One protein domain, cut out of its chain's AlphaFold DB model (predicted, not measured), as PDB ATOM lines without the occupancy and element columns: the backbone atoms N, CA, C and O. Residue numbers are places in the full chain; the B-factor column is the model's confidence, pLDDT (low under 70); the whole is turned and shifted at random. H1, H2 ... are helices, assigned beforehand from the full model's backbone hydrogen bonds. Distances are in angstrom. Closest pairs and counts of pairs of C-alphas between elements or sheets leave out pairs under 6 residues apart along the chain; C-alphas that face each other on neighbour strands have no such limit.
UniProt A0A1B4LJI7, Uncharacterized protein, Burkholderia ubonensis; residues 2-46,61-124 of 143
ATOM      1  N   ARG A   2     -38.358 -46.246 -30.181       93.69
ATOM      2  CA  ARG A   2     -38.761 -46.470 -31.585       93.69
ATOM      3  C   ARG A   2     -39.159 -45.176 -32.306       93.69
ATOM      4  O   ARG A   2     -38.670 -44.952 -33.403       93.69
ATOM      5  N   ASP A   3     -39.921 -44.298 -31.651       95.44
ATOM      6  CA  ASP A   3     -40.315 -43.006 -32.240       95.44
ATOM      7  C   ASP A   3     -39.113 -42.098 -32.527       95.44
ATOM      8  O   ASP A   3     -39.031 -41.508 -33.597       95.44
ATOM      9  N   LEU A   4     -38.128 -42.058 -31.619       96.25
ATOM     10  CA  LEU A   4     -36.872 -41.330 -31.835       96.25
ATOM     11  C   LEU A   4     -36.151 -41.833 -33.090       96.25
ATOM     12  O   LEU A   4     -35.726 -41.030 -33.915       96.25
ATOM     13  N   VAL A   5     -36.040 -43.154 -33.251       94.38
ATOM     14  CA  VAL A   5     -35.413 -43.747 -34.438       94.38
ATOM     15  C   VAL A   5     -36.221 -43.447 -35.695       94.38
ATOM     16  O   VAL A   5     -35.635 -43.079 -36.706       94.38
ATOM     17  N   ALA A   6     -37.549 -43.553 -35.646       94.56
ATOM     18  CA  ALA A   6     -38.406 -43.241 -36.784       94.56
ATOM     19  C   ALA A   6     -38.247 -41.775 -37.224       94.56
ATOM     20  O   ALA A   6     -38.016 -41.520 -38.406       94.56
ATOM     21  N   CYS A   7     -38.277 -40.822 -36.285       96.50
ATOM     22  CA  CYS A   7     -38.045 -39.401 -36.559       96.50
ATOM     23  C   CYS A   7     -36.636 -39.142 -37.104       96.50
ATOM     24  O   CYS A   7     -36.475 -38.430 -38.096       96.50
ATOM     25  N   HIS A   8     -35.610 -39.747 -36.502       95.81
ATOM     26  CA  HIS A   8     -34.231 -39.599 -36.962       95.81
ATOM     27  C   HIS A   8     -34.043 -40.144 -38.378       95.81
ATOM     28  O   HIS A   8     -33.520 -39.446 -39.240       95.81
ATOM     29  N   MET A   9     -34.541 -41.346 -38.660       92.69
ATOM     30  CA  MET A   9     -34.464 -41.940 -39.991       92.69
ATOM     31  C   MET A   9     -35.274 -41.139 -41.015       92.69
ATOM     32  O   MET A   9     -34.786 -40.910 -42.118       92.69
ATOM     33  N   ALA A  10     -36.463 -40.642 -40.662       93.19
ATOM     34  CA  ALA A  10     -37.246 -39.773 -41.542       93.19
ATOM     35  C   ALA A  10     -36.474 -38.500 -41.930       93.19
ATOM     36  O   ALA A  10     -36.479 -38.117 -43.099       93.19
ATOM     37  N   ARG A  11     -35.745 -37.896 -40.980       93.56
ATOM     38  CA  ARG A  11     -34.831 -36.775 -41.246       93.56
ATOM     39  C   ARG A  11     -33.667 -37.173 -42.153       93.56
ATOM     40  O   ARG A  11     -33.334 -36.438 -43.074       93.56
ATOM     41  N   LEU A  12     -33.049 -38.328 -41.913       91.88
ATOM     42  CA  LEU A  12     -31.913 -38.803 -42.709       91.88
ATOM     43  C   LEU A  12     -32.307 -39.200 -44.137       91.88
ATOM     44  O   LEU A  12     -31.487 -39.090 -45.044       91.88
ATOM     45  N   LYS A  13     -33.560 -39.612 -44.361       89.44
ATOM     46  CA  LYS A  13     -34.088 -39.962 -45.688       89.44
ATOM     47  C   LYS A  13     -33.952 -38.820 -46.699       89.44
ATOM     48  O   LYS A  13     -33.825 -39.076 -47.891       89.44
ATOM     49  N   THR A  14     -33.981 -37.571 -46.236       88.06
ATOM     50  CA  THR A  14     -33.891 -36.383 -47.095       88.06
ATOM     51  C   THR A  14     -32.460 -35.871 -47.277       88.06
ATOM     52  O   THR A  14     -32.277 -34.807 -47.861       88.06
ATOM     53  N   THR A  15     -31.446 -36.579 -46.770       88.94
ATOM     54  CA  THR A  15     -30.033 -36.176 -46.861       88.94
ATOM     55  C   THR A  15     -29.262 -37.064 -47.844       88.94
ATOM     56  O   THR A  15     -29.730 -38.151 -48.201       88.94
ATOM     57  N   PRO A  16     -28.048 -36.658 -48.267       86.50
ATOM     58  CA  PRO A  16     -27.196 -37.484 -49.122       86.50
ATOM     59  C   PRO A  16     -26.901 -38.891 -48.572       86.50
ATOM     60  O   PRO A  16     -26.694 -39.804 -49.368       86.50
ATOM     61  N   LEU A  17     -26.963 -39.097 -47.246       82.25
ATOM     62  CA  LEU A  17     -26.736 -40.400 -46.600       82.25
ATOM     63  C   LEU A  17     -27.667 -41.502 -47.111       82.25
ATOM     64  O   LEU A  17     -27.258 -42.654 -47.232       82.25
ATOM     65  N   PHE A  18     -28.919 -41.150 -47.407       79.44
ATOM     66  CA  PHE A  18     -29.936 -42.092 -47.875       79.44
ATOM     67  C   PHE A  18     -30.573 -41.671 -49.201       79.44
ATOM     68  O   PHE A  18     -31.521 -42.309 -49.649       79.44
ATOM     69  N   ALA A  19     -30.006 -40.677 -49.893       70.44
ATOM     70  CA  ALA A  19     -30.454 -40.267 -51.227       70.44
ATOM     71  C   ALA A  19     -30.401 -41.412 -52.262       70.44
ATOM     72  O   ALA A  19     -31.065 -41.347 -53.294       70.44
ATOM     73  N   ARG A  20     -29.619 -42.468 -51.985       65.25
ATOM     74  CA  ARG A  20     -29.525 -43.706 -52.780       65.25
ATOM     75  C   ARG A  20     -30.033 -44.947 -52.041       65.25
ATOM     76  O   ARG A  20     -29.684 -46.063 -52.419       65.25
ATOM     77  N   ALA A  21     -30.801 -44.776 -50.966       67.06
ATOM     78  CA  ALA A  21     -31.393 -45.909 -50.272       67.06
ATOM     79  C   ALA A  21     -32.321 -46.658 -51.237       67.06
ATOM     80  O   ALA A  21     -33.208 -46.054 -51.835       67.06
ATOM     81  N   GLY A  22     -32.063 -47.953 -51.422       66.00
ATOM     82  CA  GLY A  22     -32.846 -48.804 -52.314       66.00
ATOM     83  C   GLY A  22     -34.261 -49.079 -51.796       66.00
ATOM     84  O   GLY A  22     -34.735 -48.476 -50.833       66.00
ATOM     85  N   ASP A  23     -34.914 -50.058 -52.414       70.31
ATOM     86  CA  ASP A  23     -36.371 -50.233 -52.372       70.31
ATOM     87  C   ASP A  23     -36.982 -50.581 -50.997       70.31
ATOM     88  O   ASP A  23     -38.203 -50.570 -50.867       70.31
ATOM     89  N   CYS A  24     -36.185 -50.853 -49.949       81.00
ATOM     90  CA  CYS A  24     -36.712 -51.072 -48.593       81.00
ATOM     91  C   CYS A  24     -36.056 -50.204 -47.511       81.00
ATOM     92  O   CYS A  24     -35.404 -50.706 -46.592       81.00
ATOM     93  N   PHE A  25     -36.271 -48.888 -47.582       84.75
ATOM     94  CA  PHE A  25     -35.898 -47.971 -46.500       84.75
ATOM     95  C   PHE A  25     -36.552 -48.362 -45.165       84.75
ATOM     96  O   PHE A  25     -35.877 -48.396 -44.140       84.75
ATOM     97  N   ASP A  26     -37.831 -48.744 -45.176       86.06
ATOM     98  CA  ASP A  26     -38.570 -49.081 -43.953       86.06
ATOM     99  C   ASP A  26     -38.006 -50.334 -43.256       86.06
ATOM    100  O   ASP A  26     -37.872 -50.339 -42.033       86.06
ATOM    101  N   CYS A  27     -37.525 -51.333 -44.013       84.81
ATOM    102  CA  CYS A  27     -36.793 -52.477 -43.450       84.81
ATOM    103  C   CYS A  27     -35.540 -52.031 -42.672       84.81
ATOM    104  O   CYS A  27     -35.184 -52.615 -41.644       84.81
ATOM    105  N   ILE A  28     -34.836 -51.008 -43.174       84.06
ATOM    106  CA  ILE A  28     -33.647 -50.453 -42.515       84.06
ATOM    107  C   ILE A  28     -34.067 -49.743 -41.228       84.06
ATOM    108  O   ILE A  28     -33.438 -49.963 -40.192       84.06
ATOM    109  N   VAL A  29     -35.142 -48.947 -41.266       89.31
ATOM    110  CA  VAL A  29     -35.680 -48.266 -40.077       89.31
ATOM    111  C   VAL A  29     -36.033 -49.270 -38.984       89.31
ATOM    112  O   VAL A  29     -35.611 -49.092 -37.843       89.31
ATOM    113  N   GLU A  30     -36.740 -50.351 -39.318       89.56
ATOM    114  CA  GLU A  30     -37.099 -51.398 -38.355       89.56
ATOM    115  C   GLU A  30     -35.867 -52.059 -37.735       89.56
ATOM    116  O   GLU A  30     -35.783 -52.217 -36.514       89.56
ATOM    117  N   ARG A  31     -34.872 -52.395 -38.562       86.56
ATOM    118  CA  ARG A  31     -33.626 -53.011 -38.100       86.56
ATOM    119  C   ARG A  31     -32.823 -52.087 -37.185       86.56
ATOM    120  O   ARG A  31     -32.301 -52.548 -36.170       86.56
ATOM    121  N   VAL A  32     -32.727 -50.799 -37.518       88.69
ATOM    122  CA  VAL A  32     -32.069 -49.793 -36.666       88.69
ATOM    123  C   VAL A  32     -32.857 -49.600 -35.369       88.69
ATOM    124  O   VAL A  32     -32.261 -49.532 -34.297       88.69
ATOM    125  N   ALA A  33     -34.190 -49.578 -35.429       91.69
ATOM    126  CA  ALA A  33     -35.035 -49.445 -34.247       91.69
ATOM    127  C   ALA A  33     -34.871 -50.629 -33.287       91.69
ATOM    128  O   ALA A  33     -34.769 -50.419 -32.079       91.69
ATOM    129  N   ASP A  34     -34.796 -51.854 -33.811       90.25
ATOM    130  CA  ASP A  34     -34.510 -53.048 -33.015       90.25
ATOM    131  C   ASP A  34     -33.134 -52.943 -32.336       90.25
ATOM    132  O   ASP A  34     -33.032 -53.207 -31.138       90.25
ATOM    133  N   PHE A  35     -32.099 -52.493 -33.062       88.31
ATOM    134  CA  PHE A  35     -30.749 -52.301 -32.512       88.31
ATOM    135  C   PHE A  35     -30.720 -51.274 -31.375       88.31
ATOM    136  O   PHE A  35     -30.145 -51.532 -30.317       88.31
ATOM    137  N   VAL A  36     -31.344 -50.110 -31.574       89.94
ATOM    138  CA  VAL A  36     -31.360 -49.027 -30.581       89.94
ATOM    139  C   VAL A  36     -32.165 -49.432 -29.349       89.94
ATOM    140  O   VAL A  36     -31.710 -49.216 -28.231       89.94
ATOM    141  N   VAL A  37     -33.339 -50.052 -29.524       90.81
ATOM    142  CA  VAL A  37     -34.159 -50.525 -28.396       90.81
ATOM    143  C   VAL A  37     -33.390 -51.529 -27.543       90.81
ATOM    144  O   VAL A  37     -33.377 -51.387 -26.323       90.81
ATOM    145  N   GLU A  38     -32.736 -52.509 -28.168       90.38
ATOM    146  CA  GLU A  38     -31.925 -53.498 -27.455       90.38
ATOM    147  C   GLU A  38     -30.718 -52.847 -26.759       90.38
ATOM    148  O   GLU A  38     -30.480 -53.095 -25.579       90.38
ATOM    149  N   SER A  39     -30.014 -51.938 -27.441       86.50
ATOM    150  CA  SER A  39     -28.852 -51.225 -26.884       86.50
ATOM    151  C   SER A  39     -29.200 -50.340 -25.683       86.50
ATOM    152  O   SER A  39     -28.367 -50.129 -24.807       86.50
ATOM    153  N   CYS A  40     -30.438 -49.844 -25.614       87.31
ATOM    154  CA  CYS A  40     -30.957 -49.106 -24.464       87.31
ATOM    155  C   CYS A  40     -31.484 -50.016 -23.331       87.31
ATOM    156  O   CYS A  40     -32.136 -49.516 -22.416       87.31
ATOM    157  N   GLY A  41     -31.244 -51.333 -23.379       87.31
ATOM    158  CA  GLY A  41     -31.678 -52.293 -22.355       87.31
ATOM    159  C   GLY A  41     -33.096 -52.842 -22.549       87.31
ATOM    160  O   GLY A  41     -33.672 -53.410 -21.622       87.31
ATOM    161  N   GLY A  42     -33.685 -52.653 -23.731       89.25
ATOM    162  CA  GLY A  42     -34.976 -53.231 -24.093       89.25
ATOM    163  C   GLY A  42     -34.904 -54.727 -24.443       89.25
ATOM    164  O   GLY A  42     -33.867 -55.371 -24.286       89.25
ATOM    165  N   PRO A  43     -36.013 -55.305 -24.939       89.25
ATOM    166  CA  PRO A  43     -36.045 -56.697 -25.386       89.25
ATOM    167  C   PRO A  43     -35.042 -56.981 -26.516       89.25
ATOM    168  O   PRO A  43     -34.753 -56.097 -27.323       89.25
ATOM    169  N   LEU A  44     -34.589 -58.238 -26.615       87.06
ATOM    170  CA  LEU A  44     -33.560 -58.715 -27.555       87.06
ATOM    171  C   LEU A  44     -34.040 -58.824 -29.021       87.06
ATOM    172  O   LEU A  44     -33.826 -59.841 -29.685       87.06
ATOM    173  N   TYR A  45     -34.752 -57.815 -29.527       85.81
ATOM    174  CA  TYR A  45     -35.308 -57.829 -30.879       85.81
ATOM    175  C   TYR A  45     -34.223 -57.926 -31.948       85.81
ATOM    176  O   TYR A  45     -34.401 -58.650 -32.930       85.81
ATOM    177  N   PHE A  46     -33.104 -57.221 -31.764       83.75
ATOM    178  CA  PHE A  46     -32.055 -57.177 -32.766       83.75
ATOM    179  C   PHE A  46     -31.311 -58.500 -32.838       83.75
ATOM    180  O   PHE A  46     -31.210 -59.096 -33.909       83.75
ATOM    181  N   LEU A  61     -24.777 -49.466 -41.820       65.75
ATOM    182  CA  LEU A  61     -24.459 -48.122 -42.270       65.75
ATOM    183  C   LEU A  61     -22.963 -47.880 -42.060       65.75
ATOM    184  O   LEU A  61     -22.484 -47.941 -40.929       65.75
ATOM    185  N   LEU A  62     -22.245 -47.620 -43.152       73.69
ATOM    186  CA  LEU A  62     -20.868 -47.141 -43.116       73.69
ATOM    187  C   LEU A  62     -20.883 -45.654 -43.454       73.69
ATOM    188  O   LEU A  62     -21.213 -45.283 -44.578       73.69
ATOM    189  N   LEU A  63     -20.571 -44.828 -42.464       83.94
ATOM    190  CA  LEU A  63     -20.502 -43.375 -42.599       83.94
ATOM    191  C   LEU A  63     -19.104 -42.957 -43.076       83.94
ATOM    192  O   LEU A  63     -18.107 -43.560 -42.680       83.94
ATOM    193  N   ASP A  64     -19.014 -41.912 -43.886       87.88
ATOM    194  CA  ASP A  64     -17.804 -41.095 -43.983       87.88
ATOM    195  C   ASP A  64     -17.825 -39.994 -42.901       87.88
ATOM    196  O   ASP A  64     -18.719 -39.954 -42.047       87.88
ATOM    197  N   GLU A  65     -16.806 -39.133 -42.882       88.00
ATOM    198  CA  GLU A  65     -16.675 -38.066 -41.880       88.00
ATOM    199  C   GLU A  65     -17.856 -37.083 -41.933       88.00
ATOM    200  O   GLU A  65     -18.506 -36.850 -40.914       88.00
ATOM    201  N   GLU A  66     -18.193 -36.581 -43.125       89.44
ATOM    202  CA  GLU A  66     -19.328 -35.672 -43.336       89.44
ATOM    203  C   GLU A  66     -20.663 -36.356 -43.003       89.44
ATOM    204  O   GLU A  66     -21.526 -35.799 -42.319       89.44
ATOM    205  N   GLY A  67     -20.819 -37.613 -43.411       91.25
ATOM    206  CA  GLY A  67     -21.976 -38.433 -43.105       91.25
ATOM    207  C   GLY A  67     -22.180 -38.638 -41.607       91.25
ATOM    208  O   GLY A  67     -23.320 -38.669 -41.141       91.25
ATOM    209  N   ARG A  68     -21.106 -38.717 -40.817       93.31
ATOM    210  CA  ARG A  68     -21.206 -38.747 -39.352       93.31
ATOM    211  C   ARG A  68     -21.747 -37.440 -38.786       93.31
ATOM    212  O   ARG A  68     -22.590 -37.490 -37.887       93.31
ATOM    213  N   GLU A  69     -21.300 -36.295 -39.289       93.81
ATOM    214  CA  GLU A  69     -21.808 -34.993 -38.843       93.81
ATOM    215  C   GLU A  69     -23.296 -34.835 -39.175       93.81
ATOM    216  O   GLU A  69     -24.092 -34.491 -38.296       93.81
ATOM    217  N   LEU A  70     -23.697 -35.203 -40.396       94.00
ATOM    218  CA  LEU A  70     -25.103 -35.247 -40.804       94.00
ATOM    219  C   LEU A  70     -25.921 -36.191 -39.913       94.00
ATOM    220  O   LEU A  70     -27.022 -35.854 -39.472       94.00
ATOM    221  N   TRP A  71     -25.388 -37.371 -39.600       94.62
ATOM    222  CA  TRP A  71     -26.062 -38.320 -38.721       94.62
ATOM    223  C   TRP A  71     -26.324 -37.723 -37.331       94.62
ATOM    224  O   TRP A  71     -27.449 -37.804 -36.828       94.62
ATOM    225  N   LEU A  72     -25.315 -37.072 -36.739       96.38
ATOM    226  CA  LEU A  72     -25.384 -36.472 -35.405       96.38
ATOM    227  C   LEU A  72     -26.289 -35.235 -35.348       96.38
ATOM    228  O   LEU A  72     -27.096 -35.123 -34.425       96.38
ATOM    229  N   VAL A  73     -26.212 -34.329 -36.328       96.06
ATOM    230  CA  VAL A  73     -27.045 -33.113 -36.335       96.06
ATOM    231  C   VAL A  73     -28.529 -33.460 -36.477       96.06
ATOM    232  O   VAL A  73     -29.380 -32.912 -35.774       96.06
ATOM    233  N   HIS A  74     -28.858 -34.439 -37.323       96.44
ATOM    234  CA  HIS A  74     -30.239 -34.885 -37.481       96.44
ATOM    235  C   HIS A  74     -30.739 -35.683 -36.272       96.44
ATOM    236  O   HIS A  74     -31.935 -35.623 -35.985       96.44
ATOM    237  N   LEU A  75     -29.855 -36.373 -35.540       97.00
ATOM    238  CA  LEU A  75     -30.210 -36.999 -34.265       97.00
ATOM    239  C   LEU A  75     -30.561 -35.940 -33.218       97.00
ATOM    240  O   LEU A  75     -31.569 -36.077 -32.530       97.00
ATOM    241  N   TRP A  76     -29.755 -34.878 -33.126       96.94
ATOM    242  CA  TRP A  76     -30.002 -33.783 -32.190       96.94
ATOM    243  C   TRP A  76     -31.393 -33.182 -32.398       96.94
ATOM    244  O   TRP A  76     -32.184 -33.106 -31.462       96.94
ATOM    245  N   HIS A  77     -31.733 -32.849 -33.643       96.06
ATOM    246  CA  HIS A  77     -33.055 -32.318 -33.952       96.06
ATOM    247  C   HIS A  77     -34.189 -33.337 -33.764       96.06
ATOM    248  O   HIS A  77     -35.302 -32.951 -33.419       96.06
ATOM    249  N   ALA A  78     -33.931 -34.636 -33.940       97.31
ATOM    250  CA  ALA A  78     -34.931 -35.659 -33.642       97.31
ATOM    251  C   ALA A  78     -35.298 -35.692 -32.147       97.31
ATOM    252  O   ALA A  78     -36.426 -36.049 -31.813       97.31
ATOM    253  N   PHE A  79     -34.397 -35.283 -31.240       96.56
ATOM    254  CA  PHE A  79     -34.738 -35.127 -29.822       96.56
ATOM    255  C   PHE A  79     -35.791 -34.047 -29.579       96.56
ATOM    256  O   PHE A  79     -36.605 -34.198 -28.664       96.56
ATOM    257  N   ASP A  80     -35.756 -32.961 -30.352       94.38
ATOM    258  CA  ASP A  80     -36.750 -31.890 -30.276       94.38
ATOM    259  C   ASP A  80     -38.100 -32.369 -30.796       94.38
ATOM    260  O   ASP A  80     -39.102 -32.219 -30.098       94.38
ATOM    261  N   ASP A  81     -38.115 -33.040 -31.949       95.56
ATOM    262  CA  ASP A  81     -39.351 -33.523 -32.572       95.56
ATOM    263  C   ASP A  81     -40.129 -34.502 -31.684       95.56
ATOM    264  O   ASP A  81     -41.357 -34.467 -31.652       95.56
ATOM    265  N   VAL A  82     -39.425 -35.371 -30.946       96.56
ATOM    266  CA  VAL A  82     -40.062 -36.338 -30.031       96.56
ATOM    267  C   VAL A  82     -40.207 -35.821 -28.599       96.56
ATOM    268  O   VAL A  82     -40.645 -36.567 -27.724       96.56
ATOM    269  N   GLY A  83     -39.811 -34.573 -28.328       95.06
ATOM    270  CA  GLY A  83     -39.892 -33.976 -26.994       95.06
ATOM    271  C   GLY A  83     -39.067 -34.715 -25.934       95.06
ATOM    272  O   GLY A  83     -39.498 -34.829 -24.786       95.06
ATOM    273  N   LEU A  84     -37.893 -35.252 -26.294       93.81
ATOM    274  CA  LEU A  84     -37.071 -36.035 -25.367       93.81
ATOM    275  C   LEU A  84     -36.591 -35.147 -24.195       93.81
ATOM    276  O   LEU A  84     -35.998 -34.099 -24.454       93.81
ATOM    277  N   PRO A  85     -36.781 -35.530 -22.919       94.00
ATOM    278  CA  PRO A  85     -36.300 -34.752 -21.775       94.00
ATOM    279  C   PRO A  85     -34.780 -34.552 -21.785       94.00
ATOM    280  O   PRO A  85     -34.040 -35.462 -22.155       94.00
ATOM    281  N   SER A  86     -34.296 -33.397 -21.315       90.31
ATOM    282  CA  SER A  86     -32.866 -33.030 -21.343       90.31
ATOM    283  C   SER A  86     -31.947 -34.066 -20.687       90.31
ATOM    284  O   SER A  86     -30.918 -34.411 -21.263       90.31
ATOM    285  N   ALA A  87     -32.346 -34.625 -19.540       90.44
ATOM    286  CA  ALA A  87     -31.592 -35.682 -18.866       90.44
ATOM    287  C   ALA A  87     -31.396 -36.917 -19.768       90.44
ATOM    288  O   ALA A  87     -30.282 -37.409 -19.921       90.44
ATOM    289  N   LEU A  88     -32.461 -37.351 -20.454       92.94
ATOM    290  CA  LEU A  88     -32.401 -38.487 -21.376       92.94
ATOM    291  C   LEU A  88     -31.635 -38.157 -22.661       92.94
ATOM    292  O   LEU A  88     -30.971 -39.036 -23.205       92.94
ATOM    293  N   ARG A  89     -31.680 -36.905 -23.137       95.69
ATOM    294  CA  ARG A  89     -30.843 -36.461 -24.264       95.69
ATOM    295  C   ARG A  89     -29.363 -36.608 -23.933       95.69
ATOM    296  O   ARG A  89     -28.623 -37.138 -24.754       95.69
ATOM    297  N   ALA A  90     -28.941 -36.173 -22.744       95.50
ATOM    298  CA  ALA A  90     -27.548 -36.266 -22.316       95.50
ATOM    299  C   ALA A  90     -27.079 -37.726 -22.216       95.50
ATOM    300  O   ALA A  90     -26.009 -38.069 -22.720       95.50
ATOM    301  N   ASP A  91     -27.891 -38.605 -21.623       94.88
ATOM    302  CA  ASP A  91     -27.594 -40.040 -21.534       94.88
ATOM    303  C   ASP A  91     -27.492 -40.690 -22.914       94.88
ATOM    304  O   ASP A  91     -26.506 -41.362 -23.220       94.88
ATOM    305  N   PHE A  92     -28.478 -40.436 -23.775       95.88
ATOM    306  CA  PHE A  92     -28.502 -40.999 -25.117       95.88
ATOM    307  C   PHE A  92     -27.346 -40.471 -25.969       95.88
ATOM    308  O   PHE A  92     -26.710 -41.242 -26.680       95.88
ATOM    309  N   TRP A  93     -27.017 -39.180 -25.872       97.25
ATOM    310  CA  TRP A  93     -25.907 -38.577 -26.611       97.25
ATOM    311  C   TRP A  93     -24.547 -39.139 -26.187       97.25
ATOM    312  O   TRP A  93     -23.717 -39.441 -27.045       97.25
ATOM    313  N   ARG A  94     -24.334 -39.362 -24.880       95.38
ATOM    314  CA  ARG A  94     -23.115 -40.007 -24.349       95.38
ATOM    315  C   ARG A  94     -22.904 -41.424 -24.883       95.38
ATOM    316  O   ARG A  94     -21.769 -41.892 -24.899       95.38
ATOM    317  N   TRP A  95     -23.966 -42.087 -25.331       94.38
ATOM    318  CA  TRP A  95     -23.901 -43.381 -26.008       94.38
ATOM    319  C   TRP A  95     -23.796 -43.251 -27.539       94.38
ATOM    320  O   TRP A  95     -22.946 -43.892 -28.163       94.38
ATOM    321  N   ALA A  96     -24.623 -42.401 -28.148       95.12
ATOM    322  CA  ALA A  96     -24.731 -42.251 -29.595       95.12
ATOM    323  C   ALA A  96     -23.486 -41.618 -30.235       95.12
ATOM    324  O   ALA A  96     -23.077 -42.036 -31.318       95.12
ATOM    325  N   GLU A  97     -22.848 -40.639 -29.582       96.06
ATOM    326  CA  GLU A  97     -21.664 -39.983 -30.144       96.06
ATOM    327  C   GLU A  97     -20.468 -40.945 -30.271       96.06
ATOM    328  O   GLU A  97     -19.915 -41.033 -31.373       96.06
ATOM    329  N   PRO A  98     -20.109 -41.754 -29.254       93.00
ATOM    330  CA  PRO A  98     -19.091 -42.791 -29.418       93.00
ATOM    331  C   PRO A  98     -19.494 -43.886 -30.412       93.00
ATOM    332  O   PRO A  98     -18.658 -44.334 -31.198       93.00
ATOM    333  N   LEU A  99     -20.769 -44.299 -30.421       90.94
ATOM    334  CA  LEU A  99     -21.281 -45.270 -31.393       90.94
ATOM    335  C   LEU A  99     -21.097 -44.774 -32.833       90.94
ATOM    336  O   LEU A  99     -20.699 -45.548 -33.699       90.94
ATOM    337  N   SER A 100     -21.326 -43.486 -33.092       91.56
ATOM    338  CA  SER A 100     -21.179 -42.907 -34.433       91.56
ATOM    339  C   SER A 100     -19.759 -43.044 -35.000       91.56
ATOM    340  O   SER A 100     -19.592 -43.173 -36.208       91.56
ATOM    341  N   VAL A 101     -18.732 -43.101 -34.144       91.19
ATOM    342  CA  VAL A 101     -17.347 -43.379 -34.564       91.19
ATOM    343  C   VAL A 101     -17.193 -44.841 -34.996       91.19
ATOM    344  O   VAL A 101     -16.519 -45.134 -35.982       91.19
ATOM    345  N   GLN A 102     -17.861 -45.767 -34.307       86.81
ATOM    346  CA  GLN A 102     -17.880 -47.190 -34.673       86.81
ATOM    347  C   GLN A 102     -18.671 -47.460 -35.963       86.81
ATOM    348  O   GLN A 102     -18.477 -48.501 -36.592       86.81
ATOM    349  N   LEU A 103     -19.534 -46.525 -36.371       86.25
ATOM    350  CA  LEU A 103     -20.279 -46.556 -37.632       86.25
ATOM    351  C   LEU A 103     -19.477 -46.046 -38.837       86.25
ATOM    352  O   LEU A 103     -19.902 -46.245 -39.972       86.25
ATOM    353  N   LEU A 104     -18.319 -45.413 -38.631       88.06
ATOM    354  CA  LEU A 104     -17.499 -44.928 -39.742       88.06
ATOM    355  C   LEU A 104     -16.967 -46.088 -40.592       88.06
ATOM    356  O   LEU A 104     -16.658 -47.163 -40.071       88.06
ATOM    357  N   ALA A 105     -16.796 -45.869 -41.891       85.81
ATOM    358  CA  ALA A 105     -16.052 -46.765 -42.760       85.81
ATOM    359  C   ALA A 105     -14.583 -46.854 -42.301       85.81
ATOM    360  O   ALA A 105     -14.046 -45.866 -41.800       85.81
ATOM    361  N   PRO A 106     -13.884 -47.993 -42.485       84.56
ATOM    362  CA  PRO A 106     -12.513 -48.159 -41.993       84.56
ATOM    363  C   PRO A 106     -11.534 -47.054 -42.414       84.56
ATOM    364  O   PRO A 106     -10.681 -46.675 -41.622       84.56
ATOM    365  N   HIS A 107     -11.673 -46.511 -43.627       82.31
ATOM    366  CA  HIS A 107     -10.814 -45.437 -44.139       82.31
ATOM    367  C   HIS A 107     -11.097 -44.065 -43.506       82.31
ATOM    368  O   HIS A 107     -10.217 -43.214 -43.512       82.31
ATOM    369  N   ALA A 108     -12.296 -43.863 -42.956       85.94
ATOM    370  CA  ALA A 108     -12.704 -42.643 -42.262       85.94
ATOM    371  C   ALA A 108     -12.439 -42.716 -40.744       85.94
ATOM    372  O   ALA A 108     -12.698 -41.770 -40.005       85.94
ATOM    373  N   ARG A 109     -11.947 -43.857 -40.235       84.44
ATOM    374  CA  ARG A 109     -11.613 -44.028 -38.816       84.44
ATOM    375  C   ARG A 109     -10.179 -43.586 -38.560       84.44
ATOM    376  O   ARG A 109      -9.237 -44.272 -38.943       84.44
ATOM    377  N   HIS A 110     -10.020 -42.477 -37.848       85.69
ATOM    378  CA  HIS A 110      -8.716 -41.996 -37.404       85.69
ATOM    379  C   HIS A 110      -8.808 -41.277 -36.052       85.69
ATOM    380  O   HIS A 110      -9.852 -40.747 -35.680       85.69
ATOM    381  N   ASP A 111      -7.693 -41.166 -35.332       81.94
ATOM    382  CA  ASP A 111      -7.686 -40.608 -33.967       81.94
ATOM    383  C   ASP A 111      -7.997 -39.103 -33.893       81.94
ATOM    384  O   ASP A 111      -8.286 -38.571 -32.826       81.94
ATOM    385  N   ARG A 112      -7.957 -38.399 -35.030       86.25
ATOM    386  CA  ARG A 112      -8.190 -36.945 -35.121       86.25
ATOM    387  C   ARG A 112      -9.652 -36.547 -35.351       86.25
ATOM    388  O   ARG A 112      -9.909 -35.417 -35.747       86.25
ATOM    389  N   LEU A 113     -10.599 -37.466 -35.172       88.62
ATOM    390  CA  LEU A 113     -12.018 -37.167 -35.378       88.62
ATOM    391  C   LEU A 113     -12.506 -36.125 -34.367       88.62
ATOM    392  O   LEU A 113     -12.261 -36.253 -33.164       88.62
ATOM    393  N   THR A 114     -13.262 -35.137 -34.846       91.69
ATOM    394  CA  THR A 114     -13.942 -34.170 -33.980       91.69
ATOM    395  C   THR A 114     -14.906 -34.901 -33.048       91.69
ATOM    396  O   THR A 114     -15.748 -35.694 -33.485       91.69
ATOM    397  N   ARG A 115     -14.781 -34.644 -31.744       94.50
ATOM    398  CA  ARG A 115     -15.668 -35.197 -30.716       94.50
ATOM    399  C   ARG A 115     -16.690 -34.155 -30.298       94.50
ATOM    400  O   ARG A 115     -16.339 -33.007 -30.040       94.50
ATOM    401  N   TYR A 116     -17.941 -34.578 -30.199       95.50
ATOM    402  CA  TYR A 116     -19.062 -33.687 -29.915       95.50
ATOM    403  C   TYR A 116     -19.614 -33.994 -28.529       95.50
ATOM    404  O   TYR A 116     -20.491 -34.839 -28.370       95.50
ATOM    405  N   SER A 117     -19.083 -33.337 -27.496       96.12
ATOM    406  CA  SER A 117     -19.649 -33.486 -26.150       96.12
ATOM    407  C   SER A 117     -21.089 -32.956 -26.114       96.12
ATOM    408  O   SER A 117     -21.436 -32.061 -26.887       96.12
ATOM    409  N   TYR A 118     -21.924 -33.495 -25.220       96.12
ATOM    410  CA  TYR A 118     -23.312 -33.038 -25.096       96.12
ATOM    411  C   TYR A 118     -23.387 -31.531 -24.817       96.12
ATOM    412  O   TYR A 118     -24.100 -30.825 -25.522       96.12
ATOM    413  N   ASP A 119     -22.596 -31.035 -23.861       95.25
ATOM    414  CA  ASP A 119     -22.591 -29.624 -23.455       95.25
ATOM    415  C   ASP A 119     -22.157 -28.702 -24.603       95.25
ATOM    416  O   ASP A 119     -22.740 -27.639 -24.821       95.25
ATOM    417  N   THR A 120     -21.159 -29.131 -25.386       94.56
ATOM    418  CA  THR A 120     -20.713 -28.404 -26.579       94.56
ATOM    419  C   THR A 120     -21.859 -28.246 -27.572       94.56
ATOM    420  O   THR A 120     -22.158 -27.128 -27.985       94.56
ATOM    421  N   VAL A 121     -22.530 -29.344 -27.926       95.12
ATOM    422  CA  VAL A 121     -23.627 -29.310 -28.900       95.12
ATOM    423  C   VAL A 121     -24.810 -28.524 -28.351       95.12
ATOM    424  O   VAL A 121     -25.337 -27.654 -29.038       95.12
ATOM    425  N   GLN A 122     -25.172 -28.735 -27.087       95.00
ATOM    426  CA  GLN A 122     -26.224 -27.976 -26.417       95.00
ATOM    427  C   GLN A 122     -25.979 -26.466 -26.507       95.00
ATOM    428  O   GLN A 122     -26.913 -25.720 -26.794       95.00
ATOM    429  N   SER A 123     -24.736 -26.018 -26.310       94.31
ATOM    430  CA  SER A 123     -24.385 -24.596 -26.380       94.31
ATOM    431  C   SER A 123     -24.616 -23.973 -27.761       94.31
ATOM    432  O   SER A 123     -24.917 -22.787 -27.844       94.31
ATOM    433  N   TRP A 124     -24.532 -24.759 -28.841       92.75
ATOM    434  CA  TRP A 124     -24.776 -24.284 -30.207       92.75
ATOM    435  C   TRP A 124     -26.259 -24.077 -30.505       92.75
ATOM    436  O   TRP A 124     -26.611 -23.240 -31.333       92.75
TER     437      TRP A 124
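Overview. This is residues 2 to 46 and 61 to 124 of the 143 residues of an uncharacterized protein of Burkholderia ubonensis (UniProt A0A1B4LJI7). A hairpin of two long helices, H3 and H4, makes the middle of this domain; H1 crosses H3 on one side, and H2 crosses H1 farther out. The short H5 lies on the other side of the hairpin from H2, at the end of a long link that has no named element. The printed part has 109 residues with five named helices, in the order H1, H2, H3, H4, H5, and no named strand; its class is all helix. The helix packing is mostly crossed, with one shallow tilt among the four pairs of helices that touch. The whole is compact and rounded, with a radius of gyration of the C-alphas of 13.7 A and spans of 36 by 34 by 26 A.

Along the chain. H3, residues 65 to 81, is 24.9 A long and begins at C-alpha 65, (-16.675, -38.066, -41.880). H4, residues 86 to 102, is 24.6 A long and has a kink of 26 degrees near residue 93. H1, residues 2 to 12, is 15.1 A long and begins at C-alpha 2, (-38.761, -46.470, -31.585). H2, residues 25 to 39, is 21.1 A long. H5, residues 118 to 124, is a short helix that ends at C-alpha 124, (-24.776, -24.284, -30.207).

Arrangement. H3 and H4 form a helical hairpin: they touch at a shallow tilt of 19 degrees, opposite ways, and their closest C-alphas, those of Arg 68 and Ser 100, are 6.4 A apart. H1 touches H3 at a steep tilt of 50 degrees, opposite ways; their closest C-alphas are those of His 8 and Ala 78, 5.2 A apart. H2 touches H1 at a steep tilt of 47 degrees, opposite ways; their closest C-alphas are those of Arg 2 and Ala 33, 5.5 A apart. H2 is apart from H3, H4 and H5. H4, with residues 90 to 94 alone, only just touches H5, with 3 pairs of C-alphas within 8 A, the closest being those of Ala 90 and Tyr 118 at 6.0 A; the two are about perpendicular, at 78 degrees. H3 and H5 are near each other, with 5 pairs of C-alphas within 10 A. In H1, H2 and H5 every O i to N i+4 pair is within hydrogen-bond range; in H3 it is 12 of 13 and in H4 10 of 13.

Size, cuts and confidence. The two C-alphas farthest apart, those of Asp 23 and Ser 123, are 38.4 A apart. Residues 47 to 60 are cut out, and C-alphas 46 and 61 are 15.2 A apart across the cut, which falls in the link from H2 to H3. The links H1 to H2, 12 residues, and H4 to H5, 15 residues, are long; H3 to H4, 4 residues, is tight. The mean pLDDT of the printed part is 89.6, and residues 20 to 22 and residue 61 are under 70.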